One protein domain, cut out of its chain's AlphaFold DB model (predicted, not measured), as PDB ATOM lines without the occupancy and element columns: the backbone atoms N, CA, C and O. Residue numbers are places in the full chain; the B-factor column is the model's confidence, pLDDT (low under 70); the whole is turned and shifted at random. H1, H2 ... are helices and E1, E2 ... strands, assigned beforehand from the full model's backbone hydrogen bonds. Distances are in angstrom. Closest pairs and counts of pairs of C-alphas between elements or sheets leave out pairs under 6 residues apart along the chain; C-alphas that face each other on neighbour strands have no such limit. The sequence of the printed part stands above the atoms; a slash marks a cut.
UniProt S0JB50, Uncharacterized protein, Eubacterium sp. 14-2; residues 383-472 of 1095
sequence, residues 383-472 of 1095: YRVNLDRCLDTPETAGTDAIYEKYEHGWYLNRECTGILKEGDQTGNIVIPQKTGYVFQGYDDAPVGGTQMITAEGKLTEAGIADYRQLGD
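This is residues 383 to 472 of the 1095 residues of an uncharacterized protein of Eubacterium sp. 14-2 (UniProt S0JB50). Look for little regular structure: a four-stranded meander, E1 to E4 in order, each strand the antiparallel neighbour of the one before, and a separate antiparallel hairpin, E5 and E6, with the short helix H1 packing on E6. Of the 90 printed residues only 33 are in named elements, and of these 33 strands hold 29, the class being mostly strand; the whole is compact, with a radius of gyration of the C-alphas of 12.8 A and spans of 38 by 28 by 23 A.

Start at E2, residues 401 to 405, which forms hairpins with E1, residues 383 to 388 (N 385 to O 402, 2.9 A), and E3, residues 409 to 411 (N 403 to O 411, 2.8 A). E3 forms one with E4, residues 419 to 422; N 410 and O 421 are 2.8 A apart. In the hairpin of E5, residues 437 to 443, and E6, residues 451 to 454, N 452 and O 442 are 2.8 A apart. H1, residues 461 to 464, only grazes the four-stranded sheet; its closest C-alpha pair with E6, Gly 463 and Met 452, is 4.1 A. H1 is too short for an O i to N i+4 pair.

Find C-alpha 383 at (119.434, 140.397, 93.002); E1 runs 15.8 A. E5 runs 16.5 A from C-alpha 437 at (129.721, 139.459, 120.761).

The printed part has no cut. Links E1 to E2 and E4 to E5 are long. Residues 466 to 467 are under pLDDT 70.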
ATOM      1  N   TYR A 383     118.424 141.343  92.534       92.75
ATOM      2  CA  TYR A 383     119.434 140.397  93.002       92.75
ATOM      3  C   TYR A 383     119.417 140.312  94.522       92.75
ATOM      4  O   TYR A 383     119.204 141.316  95.202       92.75
ATOM      5  N   ARG A 384     119.624 139.115  95.070       94.19
ATOM      6  CA  ARG A 384     119.578 138.872  96.513       94.19
ATOM      7  C   ARG A 384     120.985 138.763  97.094       94.19
ATOM      8  O   ARG A 384     121.801 137.958  96.652       94.19
ATOM      9  N   VAL A 385     121.235 139.524  98.152       94.38
ATOM     10  CA  VAL A 385     122.415 139.385  99.008       94.38
ATOM     11  C   VAL A 385     121.994 138.626 100.258       94.38
ATOM     12  O   VAL A 385     121.135 139.089 101.010       94.38
ATOM     13  N   ASN A 386     122.578 137.451 100.486       95.62
ATOM     14  CA  ASN A 386     122.491 136.779 101.779       95.62
ATOM     15  C   ASN A 386     123.330 137.551 102.797       95.62
ATOM     16  O   ASN A 386     124.481 137.877 102.518       95.62
ATOM     17  N   LEU A 387     122.784 137.768 103.987       95.94
ATOM     18  CA  LEU A 387     123.547 138.259 105.124       95.94
ATOM     19  C   LEU A 387     123.875 137.061 106.024       95.94
ATOM     20  O   LEU A 387     123.062 136.632 106.844       95.94
ATOM     21  N   ASP A 388     125.055 136.465 105.825       95.38
ATOM     22  CA  ASP A 388     125.524 135.367 106.669       95.38
ATOM     23  C   ASP A 388     125.986 135.922 108.014       95.38
ATOM     24  O   ASP A 388     127.091 136.448 108.171       95.38
ATOM     25  N   ARG A 389     125.112 135.781 109.009       92.94
ATOM     26  CA  ARG A 389     125.334 136.269 110.368       92.94
ATOM     27  C   ARG A 389     126.523 135.634 111.097       92.94
ATOM     28  O   ARG A 389     126.794 136.091 112.201       92.94
ATOM     29  N   CYS A 390     127.199 134.603 110.572       90.88
ATOM     30  CA  CYS A 390     128.444 134.033 111.128       90.88
ATOM     31  C   CYS A 390     128.418 133.755 112.656       90.88
ATOM     32  O   CYS A 390     129.430 133.886 113.365       90.88
ATOM     33  N   LEU A 391     127.235 133.391 113.166       88.38
ATOM     34  CA  LEU A 391     126.932 133.096 114.566       88.38
ATOM     35  C   LEU A 391     125.934 131.940 114.664       88.38
ATOM     36  O   LEU A 391     124.799 132.041 114.190       88.38
ATOM     37  N   ASP A 392     126.321 130.900 115.395       84.38
ATOM     38  CA  ASP A 392     125.391 129.883 115.882       84.38
ATOM     39  C   ASP A 392     124.445 130.492 116.925       84.38
ATOM     40  O   ASP A 392     124.884 131.292 117.753       84.38
ATOM     41  N   THR A 393     123.175 130.082 116.930       87.50
ATOM     42  CA  THR A 393     122.179 130.397 117.982       87.50
ATOM     43  C   THR A 393     122.232 131.856 118.502       87.50
ATOM     44  O   THR A 393     122.571 132.077 119.673       87.50
ATOM     45  N   PRO A 394     121.978 132.868 117.652       90.50
ATOM     46  CA  PRO A 394     121.875 134.256 118.094       90.50
ATOM     47  C   PRO A 394     120.601 134.483 118.927       90.50
ATOM     48  O   PRO A 394     119.625 133.747 118.798       90.50
ATOM     49  N   GLU A 395     120.602 135.533 119.747       94.12
ATOM     50  CA  GLU A 395     119.419 136.002 120.487       94.12
ATOM     51  C   GLU A 395     118.473 136.770 119.555       94.12
ATOM     52  O   GLU A 395     117.265 136.552 119.570       94.12
ATOM     53  N   THR A 396     119.045 137.608 118.684       92.62
ATOM     54  CA  THR A 396     118.348 138.246 117.559       92.62
ATOM     55  C   THR A 396     119.059 137.851 116.271       92.62
ATOM     56  O   THR A 396     120.243 138.140 116.111       92.62
ATOM     57  N   ALA A 397     118.360 137.185 115.348       89.62
ATOM     58  CA  ALA A 397     118.960 136.654 114.117       89.62
ATOM     59  C   ALA A 397     119.388 137.729 113.099       89.62
ATOM     60  O   ALA A 397     120.226 137.440 112.243       89.62
ATOM     61  N   GLY A 398     118.846 138.944 113.222       93.31
ATOM     62  CA  GLY A 398     119.050 140.053 112.293       93.31
ATOM     63  C   GLY A 398     118.214 139.938 111.013       93.31
ATOM     64  O   GLY A 398     117.307 139.113 110.909       93.31
ATOM     65  N   THR A 399     118.506 140.795 110.038       95.69
ATOM     66  CA  THR A 399     117.979 140.697 108.670       95.69
ATOM     67  C   THR A 399     118.738 139.615 107.894       95.69
ATOM     68  O   THR A 399     119.950 139.709 107.755       95.69
ATOM     69  N   ASP A 400     118.032 138.620 107.348       94.00
ATOM     70  CA  ASP A 400     118.650 137.475 106.647       94.00
ATOM     71  C   ASP A 400     119.118 137.781 105.211       94.00
ATOM     72  O   ASP A 400     119.949 137.061 104.647       94.00
ATOM     73  N   ALA A 401     118.536 138.797 104.571       95.50
ATOM     74  CA  ALA A 401     118.885 139.198 103.214       95.50
ATOM     75  C   ALA A 401     118.452 140.626 102.894       95.50
ATOM     76  O   ALA A 401     117.445 141.112 103.410       95.50
ATOM     77  N   ILE A 402     119.179 141.238 101.965       95.31
ATOM     78  CA  ILE A 402     118.819 142.495 101.307       95.31
ATOM     79  C   ILE A 402     118.809 142.283  99.789       95.31
ATOM     80  O   ILE A 402     119.256 141.245  99.290       95.31
ATOM     81  N   TYR A 403     118.259 143.243  99.055       94.75
ATOM     82  CA  TYR A 403     117.990 143.118  97.629       94.75
ATOM     83  C   TYR A 403     118.475 144.355  96.879       94.75
ATOM     84  O   TYR A 403     118.047 145.466  97.190       94.75
ATOM     85  N   GLU A 404     119.333 144.165  95.881       93.06
ATOM     86  CA  GLU A 404     119.684 145.219  94.930       93.06
ATOM     87  C   GLU A 404     118.693 145.176  93.766       93.06
ATOM     88  O   GLU A 404     118.530 144.142  93.114       93.06
ATOM     89  N   LYS A 405     118.051 146.304  93.474       93.12
ATOM     90  CA  LYS A 405     117.360 146.527  92.206       93.12
ATOM     91  C   LYS A 405     118.337 147.250  91.287       93.12
ATOM     92  O   LYS A 405     118.641 148.422  91.519       93.12
ATOM     93  N   TYR A 406     118.804 146.540  90.266       90.38
ATOM     94  CA  TYR A 406     119.886 146.972  89.380       90.38
ATOM     95  C   TYR A 406     119.671 148.403  88.854       90.38
ATOM     96  O   TYR A 406     118.602 148.709  88.323       90.38
ATOM     97  N   GLU A 407     120.666 149.275  89.017       88.75
ATOM     98  CA  GLU A 407     120.666 150.717  88.696       88.75
ATOM     99  C   GLU A 407     119.621 151.595  89.432       88.75
ATOM    100  O   GLU A 407     119.419 152.743  89.041       88.75
ATOM    101  N   HIS A 408     118.953 151.109  90.493       89.44
ATOM    102  CA  HIS A 408     117.902 151.868  91.204       89.44
ATOM    103  C   HIS A 408     118.118 152.019  92.718       89.44
ATOM    104  O   HIS A 408     117.895 153.108  93.245       89.44
ATOM    105  N   GLY A 409     118.507 150.959  93.434       91.69
ATOM    106  CA  GLY A 409     118.624 151.041  94.892       91.69
ATOM    107  C   GLY A 409     118.718 149.707  95.626       91.69
ATOM    108  O   GLY A 409     118.614 148.630  95.038       91.69
ATOM    109  N   TRP A 410     118.871 149.812  96.943       93.44
ATOM    110  CA  TRP A 410     118.915 148.714  97.902       93.44
ATOM    111  C   TRP A 410     117.647 148.659  98.751       93.44
ATOM    112  O   TRP A 410     117.182 149.681  99.263       93.44
ATOM    113  N   TYR A 411     117.143 147.448  98.979       95.19
ATOM    114  CA  TYR A 411     115.876 147.194  99.658       95.19
ATOM    115  C   TYR A 411     115.969 146.041 100.667       95.19
ATOM    116  O   TYR A 411     116.752 145.106 100.518       95.19
ATOM    117  N   LEU A 412     115.123 146.089 101.693       94.62
ATOM    118  CA  LEU A 412     114.971 145.070 102.737       94.62
ATOM    119  C   LEU A 412     114.088 143.885 102.301       94.62
ATOM    120  O   LEU A 412     114.007 142.881 103.005       94.62
ATOM    121  N   ASN A 413     113.394 143.993 101.163       93.94
ATOM    122  CA  ASN A 413     112.518 142.951 100.628       93.94
ATOM    123  C   ASN A 413     112.572 142.881  99.094       93.94
ATOM    124  O   ASN A 413     112.996 143.821  98.420       93.94
ATOM    125  N   ARG A 414     112.149 141.739  98.541       93.56
ATOM    126  CA  ARG A 414     112.274 141.429  97.107       93.56
ATOM    127  C   ARG A 414     111.330 142.268  96.246       93.56
ATOM    128  O   ARG A 414     111.612 142.538  95.083       93.56
ATOM    129  N   GLU A 415     110.219 142.694  96.830       93.88
ATOM    130  CA  GLU A 415     109.202 143.553  96.227       93.88
ATOM    131  C   GLU A 415     109.677 145.010  96.086       93.88
ATOM    132  O   GLU A 415     108.981 145.813  95.468       93.88
ATOM    133  N   CYS A 416     110.852 145.349  96.635       91.38
ATOM    134  CA  CYS A 416     111.442 146.688  96.620       91.38
ATOM    135  C   CYS A 416     110.531 147.760  97.254       91.38
ATOM    136  O   CYS A 416     110.415 148.874  96.749       91.38
ATOM    137  N   THR A 417     109.854 147.414  98.356       92.69
ATOM    138  CA  THR A 417     108.962 148.323  99.105       92.69
ATOM    139  C   THR A 417     109.557 148.811 100.425       92.69
ATOM    140  O   THR A 417     109.196 149.887 100.893       92.69
ATOM    141  N   GLY A 418     110.475 148.053 101.033       93.06
ATOM    142  CA  GLY A 418     111.240 148.496 102.201       93.06
ATOM    143  C   GLY A 418     112.591 149.055 101.768       93.06
ATOM    144  O   GLY A 418     113.450 148.276 101.372       93.06
ATOM    145  N   ILE A 419     112.790 150.370 101.823       93.50
ATOM    146  CA  ILE A 419     114.020 151.023 101.340       93.50
ATOM    147  C   ILE A 419     115.164 150.849 102.351       93.50
ATOM    148  O   ILE A 419     115.004 151.146 103.534       93.50
ATOM    149  N   LEU A 420     116.329 150.411 101.866       93.56
ATOM    150  CA  LEU A 420     117.604 150.439 102.593       93.56
ATOM    151  C   LEU A 420     118.494 151.590 102.087       93.56
ATOM    152  O   LEU A 420     119.062 152.318 102.899       93.56
ATOM    153  N   LYS A 421     118.553 151.811 100.767       92.75
ATOM    154  CA  LYS A 421     119.145 153.005 100.137       92.75
ATOM    155  C   LYS A 421     118.514 153.266  98.768       92.75
ATOM    156  O   LYS A 421     118.677 152.455  97.865       92.75
ATOM    157  N   GLU A 422     117.865 154.413  98.592       91.00
ATOM    158  CA  GLU A 422     117.371 154.889  97.289       91.00
ATOM    159  C   GLU A 422     117.454 156.423  97.264       91.00
ATOM    160  O   GLU A 422     116.825 157.101  98.077       91.00
ATOM    161  N   GLY A 423     118.291 156.988  96.385       86.81
ATOM    162  CA  GLY A 423     118.599 158.426  96.404       86.81
ATOM    163  C   GLY A 423     119.093 158.888  97.782       86.81
ATOM    164  O   GLY A 423     120.010 158.290  98.350       86.81
ATOM    165  N   ASP A 424     118.466 159.920  98.347       87.12
ATOM    166  CA  ASP A 424     118.760 160.420  99.700       87.12
ATOM    167  C   ASP A 424     118.110 159.589 100.822       87.12
ATOM    168  O   ASP A 424     118.472 159.735 101.989       87.12
ATOM    169  N   GLN A 425     117.171 158.694 100.500       89.75
ATOM    170  CA  GLN A 425     116.486 157.875 101.497       89.75
ATOM    171  C   GLN A 425     117.401 156.749 101.988       89.75
ATOM    172  O   GLN A 425     118.005 156.023 101.195       89.75
ATOM    173  N   THR A 426     117.481 156.584 103.308       90.38
ATOM    174  CA  THR A 426     118.293 155.554 103.971       90.38
ATOM    175  C   THR A 426     117.477 154.817 105.024       90.38
ATOM    176  O   THR A 426     116.802 155.452 105.835       90.38
ATOM    177  N   GLY A 427     117.599 153.494 105.048       91.75
ATOM    178  CA  GLY A 427     117.153 152.628 106.134       91.75
ATOM    179  C   GLY A 427     118.339 151.945 106.816       91.75
ATOM    180  O   GLY A 427     119.493 152.164 106.448       91.75
ATOM    181  N   ASN A 428     118.038 151.074 107.778       94.44
ATOM    182  CA  ASN A 428     119.012 150.189 108.413       94.44
ATOM    183  C   ASN A 428     118.508 148.740 108.324       94.44
ATOM    184  O   ASN A 428     117.297 148.503 108.330       94.44
ATOM    185  N   ILE A 429     119.421 147.770 108.323       96.38
ATOM    186  CA  ILE A 429     119.079 146.379 108.645       96.38
ATOM    187  C   ILE A 429     118.829 146.212 110.153       96.38
ATOM    188  O   ILE A 429     119.300 147.002 110.971       96.38
ATOM    189  N   VAL A 430     118.142 145.136 110.541       95.75
ATOM    190  CA  VAL A 430     118.161 144.667 111.933       95.75
ATOM    191  C   VAL A 430     119.492 143.949 112.148       95.75
ATOM    192  O   VAL A 430     119.762 142.939 111.496       95.75
ATOM    193  N   ILE A 431     120.337 144.464 113.041       95.56
ATOM    194  CA  ILE A 431     121.637 143.844 113.325       95.56
ATOM    195  C   ILE A 431     121.474 142.543 114.137       95.56
ATOM    196  O   ILE A 431     120.598 142.464 115.004       95.56
ATOM    197  N   PRO A 432     122.294 141.510 113.878       95.69
ATOM    198  CA  PRO A 432     122.308 140.292 114.681       95.69
ATOM    199  C   PRO A 432     122.897 140.553 116.078       95.69
ATOM    200  O   PRO A 432     123.837 141.333 116.234       95.69
ATOM    201  N   GLN A 433     122.366 139.885 117.105       93.38
ATOM    202  CA  GLN A 433     122.798 140.057 118.500       93.38
ATOM    203  C   GLN A 433     122.995 138.717 119.212       93.38
ATOM    204  O   GLN A 433     122.208 137.781 119.039       93.38
ATOM    205  N   LYS A 434     124.047 138.638 120.036       93.94
ATOM    206  CA  LYS A 434     124.352 137.507 120.920       93.94
ATOM    207  C   LYS A 434     125.235 137.969 122.079       93.94
ATOM    208  O   LYS A 434     126.263 138.606 121.847       93.94
ATOM    209  N   THR A 435     124.893 137.598 123.311       92.62
ATOM    210  CA  THR A 435     125.645 137.960 124.519       92.62
ATOM    211  C   THR A 435     127.132 137.636 124.375       92.62
ATOM    212  O   THR A 435     127.531 136.505 124.090       92.62
ATOM    213  N   GLY A 436     127.965 138.655 124.602       92.88
ATOM    214  CA  GLY A 436     129.421 138.566 124.517       92.88
ATOM    215  C   GLY A 436     130.019 138.902 123.146       92.88
ATOM    216  O   GLY A 436     131.233 139.044 123.069       92.88
ATOM    217  N   TYR A 437     129.226 139.074 122.088       94.31
ATOM    218  CA  TYR A 437     129.721 139.459 120.761       94.31
ATOM    219  C   TYR A 437     129.304 140.895 120.423       94.31
ATOM    220  O   TYR A 437     128.166 141.283 120.677       94.31
ATOM    221  N   VAL A 438     130.216 141.669 119.830       95.00
ATOM    222  CA  VAL A 438     129.963 143.029 119.330       95.00
ATOM    223  C   VAL A 438     130.005 142.988 117.808       95.00
ATOM    224  O   VAL A 438     131.064 142.758 117.222       95.00
ATOM    225  N   PHE A 439     128.849 143.164 117.173       95.44
ATOM    226  CA  PHE A 439     128.710 143.195 115.718       95.44
ATOM    227  C   PHE A 439     129.464 144.396 115.127       95.44
ATOM    228  O   PHE A 439     129.279 145.518 115.589       95.44
ATOM    229  N   GLN A 440     130.316 144.148 114.132       94.88
ATOM    230  CA  GLN A 440     131.154 145.173 113.491       94.88
ATOM    231  C   GLN A 440     130.613 145.631 112.134       94.88
ATOM    232  O   GLN A 440     130.985 146.701 111.658       94.88
ATOM    233  N   GLY A 441     129.771 144.818 111.492       94.94
ATOM    234  CA  GLY A 441     129.329 145.036 110.120       94.94
ATOM    235  C   GLY A 441     129.226 143.744 109.312       94.94
ATOM    236  O   GLY A 441     129.425 142.649 109.843       94.94
ATOM    237  N   TYR A 442     128.929 143.893 108.020       96.00
ATOM    238  CA  TYR A 442     129.032 142.826 107.020       96.00
ATOM    239  C   TYR A 442     130.092 143.182 105.979       96.00
ATOM    240  O   TYR A 442     130.060 144.286 105.431       96.00
ATOM    241  N   ASP A 443     130.961 142.225 105.672       95.06
ATOM    242  CA  ASP A 443     132.031 142.329 104.679       95.06
ATOM    243  C   ASP A 443     131.714 141.476 103.435       95.06
ATOM    244  O   ASP A 443     131.040 140.444 103.529       95.06
ATOM    245  N   ASP A 444     132.204 141.872 102.258       92.62
ATOM    246  CA  ASP A 444     131.980 141.149 100.989       92.62
ATOM    247  C   ASP A 444     132.675 139.770 100.898       92.62
ATOM    248  O   ASP A 444     132.356 138.971 100.014       92.62
ATOM    249  N   ALA A 445     133.577 139.457 101.833       91.19
ATOM    250  CA  ALA A 445     134.285 138.185 101.936       91.19
ATOM    251  C   ALA A 445     134.524 137.783 103.408       91.19
ATOM    252  O   ALA A 445     134.693 138.658 104.257       91.19
ATOM    253  N   PRO A 446     134.631 136.476 103.741       86.38
ATOM    254  CA  PRO A 446     134.773 136.014 105.130       86.38
ATOM    255  C   PRO A 446     136.055 136.463 105.852       86.38
ATOM    256  O   PRO A 446     136.126 136.390 107.078       86.38
ATOM    257  N   VAL A 447     137.099 136.847 105.107       83.56
ATOM    258  CA  VAL A 447     138.392 137.310 105.632       83.56
ATOM    259  C   VAL A 447     138.959 138.360 104.680       83.56
ATOM    260  O   VAL A 447     139.156 138.069 103.503       83.56
ATOM    261  N   GLY A 448     139.270 139.553 105.195       81.00
ATOM    262  CA  GLY A 448     139.928 140.618 104.423       81.00
ATOM    263  C   GLY A 448     139.063 141.257 103.329       81.00
ATOM    264  O   GLY A 448     139.622 141.830 102.397       81.00
ATOM    265  N   GLY A 449     137.738 141.124 103.429       87.25
ATOM    266  CA  GLY A 449     136.787 141.772 102.530       87.25
ATOM    267  C   GLY A 449     136.649 143.280 102.760       87.25
ATOM    268  O   GLY A 449     137.193 143.845 103.712       87.25
ATOM    269  N   THR A 450     135.894 143.921 101.878       92.62
ATOM    270  CA  THR A 450     135.460 145.314 102.009       92.62
ATOM    271  C   THR A 450     134.211 145.374 102.881       92.62
ATOM    272  O   THR A 450     133.255 144.641 102.629       92.62
ATOM    273  N   GLN A 451     134.176 146.276 103.867       94.69
ATOM    274  CA  GLN A 451     132.982 146.482 104.687       94.69
ATOM    275  C   GLN A 451     131.860 147.102 103.846       94.69
ATOM    276  O   GLN A 451     131.976 148.235 103.373       94.69
ATOM    277  N   MET A 452     130.756 146.372 103.702       94.44
ATOM    278  CA  MET A 452     129.573 146.758 102.927       94.44
ATOM    279  C   MET A 452     128.464 147.331 103.815       94.44
ATOM    280  O   MET A 452     127.703 148.194 103.378       94.44
ATOM    281  N   ILE A 453     128.378 146.882 105.073       95.31
ATOM    282  CA  ILE A 453     127.433 147.379 106.087       95.31
ATOM    283  C   ILE A 453     128.197 147.685 107.382       95.31
ATOM    284  O   ILE A 453     129.011 146.867 107.801       95.31
ATOM    285  N   THR A 454     127.924 148.822 108.026       95.75
ATOM    286  CA  THR A 454     128.527 149.246 109.304       95.75
ATOM    287  C   THR A 454     127.947 148.511 110.520       95.75
ATOM    288  O   THR A 454     126.910 147.845 110.434       95.75
ATOM    289  N   ALA A 455     128.562 148.694 111.693       95.06
ATOM    290  CA  ALA A 455     128.079 148.174 112.975       95.06
ATOM    291  C   ALA A 455     126.650 148.641 113.339       95.06
ATOM    292  O   ALA A 455     125.913 147.927 114.017       95.06
ATOM    293  N   GLU A 456     126.210 149.806 112.852       95.06
ATOM    294  CA  GLU A 456     124.856 150.343 113.060       95.06
ATOM    295  C   GLU A 456     123.816 149.778 112.073       95.06
ATOM    296  O   GLU A 456     122.642 150.157 112.124       95.06
ATOM    297  N   GLY A 457     124.228 148.899 111.153       94.25
ATOM    298  CA  GLY A 457     123.350 148.299 110.149       94.25
ATOM    299  C   GLY A 457     123.077 149.182 108.926       94.25
ATOM    300  O   GLY A 457     122.057 148.988 108.262       94.25
ATOM    301  N   LYS A 458     123.950 150.150 108.618       94.56
ATOM    302  CA  LYS A 458     123.849 151.028 107.434       94.56
ATOM    303  C   LYS A 458     124.793 150.583 106.326       94.56
ATOM    304  O   LYS A 458     125.896 150.146 106.623       94.56
ATOM    305  N   LEU A 459     124.403 150.744 105.061       93.56
ATOM    306  CA  LEU A 459     125.326 150.538 103.938       93.56
ATOM    307  C   LEU A 459     126.471 151.566 103.969       93.56
ATOM    308  O   LEU A 459     126.240 152.748 104.231       93.56
ATOM    309  N   THR A 460     127.689 151.110 103.682       94.12
ATOM    310  CA  THR A 460     128.881 151.953 103.491       94.12
ATOM    311  C   THR A 460     128.914 152.555 102.082       94.12
ATOM    312  O   THR A 460     128.128 152.170 101.219       94.12
ATOM    313  N   GLU A 461     129.861 153.454 101.796       90.75
ATOM    314  CA  GLU A 461     130.098 153.932 100.421       90.75
ATOM    315  C   GLU A 461     130.385 152.777  99.444       90.75
ATOM    316  O   GLU A 461     129.859 152.772  98.334       90.75
ATOM    317  N   ALA A 462     131.138 151.759  99.881       89.75
ATOM    318  CA  ALA A 462     131.383 150.543  99.103       89.75
ATOM    319  C   ALA A 462     130.103 149.710  98.907       89.75
ATOM    320  O   ALA A 462     129.831 149.264  97.796       89.75
ATOM    321  N   GLY A 463     129.272 149.575  99.948       86.94
ATOM    322  CA  GLY A 463     127.958 148.930  99.863       86.94
ATOM    323  C   GLY A 463     126.964 149.649  98.942       86.94
ATOM    324  O   GLY A 463     126.032 149.030  98.441       86.94
ATOM    325  N   ILE A 464     127.152 150.948  98.698       88.25
ATOM    326  CA  ILE A 464     126.306 151.775  97.822       88.25
ATOM    327  C   ILE A 464     126.830 151.800  96.373       88.25
ATOM    328  O   ILE A 464     126.091 152.188  95.467       88.25
ATOM    329  N   ALA A 465     128.081 151.399  96.136       79.38
ATOM    330  CA  ALA A 465     128.770 151.635  94.874       79.38
ATOM    331  C   ALA A 465     128.056 151.019  93.652       79.38
ATOM    332  O   ALA A 465     127.771 149.825  93.585       79.38
ATOM    333  N   ASP A 466     127.839 151.870  92.647       62.12
ATOM    334  CA  ASP A 466     127.454 151.558  91.265       62.12
ATOM    335  C   ASP A 466     126.103 150.855  90.986       62.12
ATOM    336  O   ASP A 466     125.666 150.921  89.839       62.12
ATOM    337  N   TYR A 467     125.411 150.249  91.966       69.50
ATOM    338  CA  TYR A 467     124.136 149.512  91.782       69.50
ATOM    339  C   TYR A 467     124.168 148.527  90.591       69.50
ATOM    340  O   TYR A 467     123.291 148.540  89.720       69.50
ATOM    341  N   ARG A 468     125.246 147.743  90.491       74.25
ATOM    342  CA  ARG A 468     125.566 146.913  89.318       74.25
ATOM    343  C   ARG A 468     125.849 145.455  89.662       74.25
ATOM    344  O   ARG A 468     126.575 144.788  88.921       74.25
ATOM    345  N   GLN A 469     125.296 144.928  90.752       77.00
ATOM    346  CA  GLN A 469     125.476 143.516  91.078       77.00
ATOM    347  C   GLN A 469     124.889 142.633  89.960       77.00
ATOM    348  O   GLN A 469     123.807 142.884  89.438       77.00
ATOM    349  N   LEU A 470     125.624 141.595  89.549       77.75
ATOM    350  CA  LEU A 470     125.244 140.695  88.451       77.75
ATOM    351  C   LEU A 470     125.119 139.250  88.952       77.75
ATOM    352  O   LEU A 470     125.895 138.373  88.577       77.75
ATOM    353  N   GLY A 471     124.120 139.005  89.799       83.94
ATOM    354  CA  GLY A 471     123.833 137.697  90.399       83.94
ATOM    355  C   GLY A 471     123.598 137.788  91.905       83.94
ATOM    356  O   GLY A 471     123.804 138.837  92.504       83.94
ATOM    357  N   ASP A 472     123.160 136.696  92.524       89.31
ATOM    358  CA  ASP A 472     123.035 136.622  93.984       89.31
ATOM    359  C   ASP A 472     124.420 136.448  94.637       89.31
ATOM    360  O   ASP A 472     125.302 135.803  94.068       89.31
TER     361      ASP A 472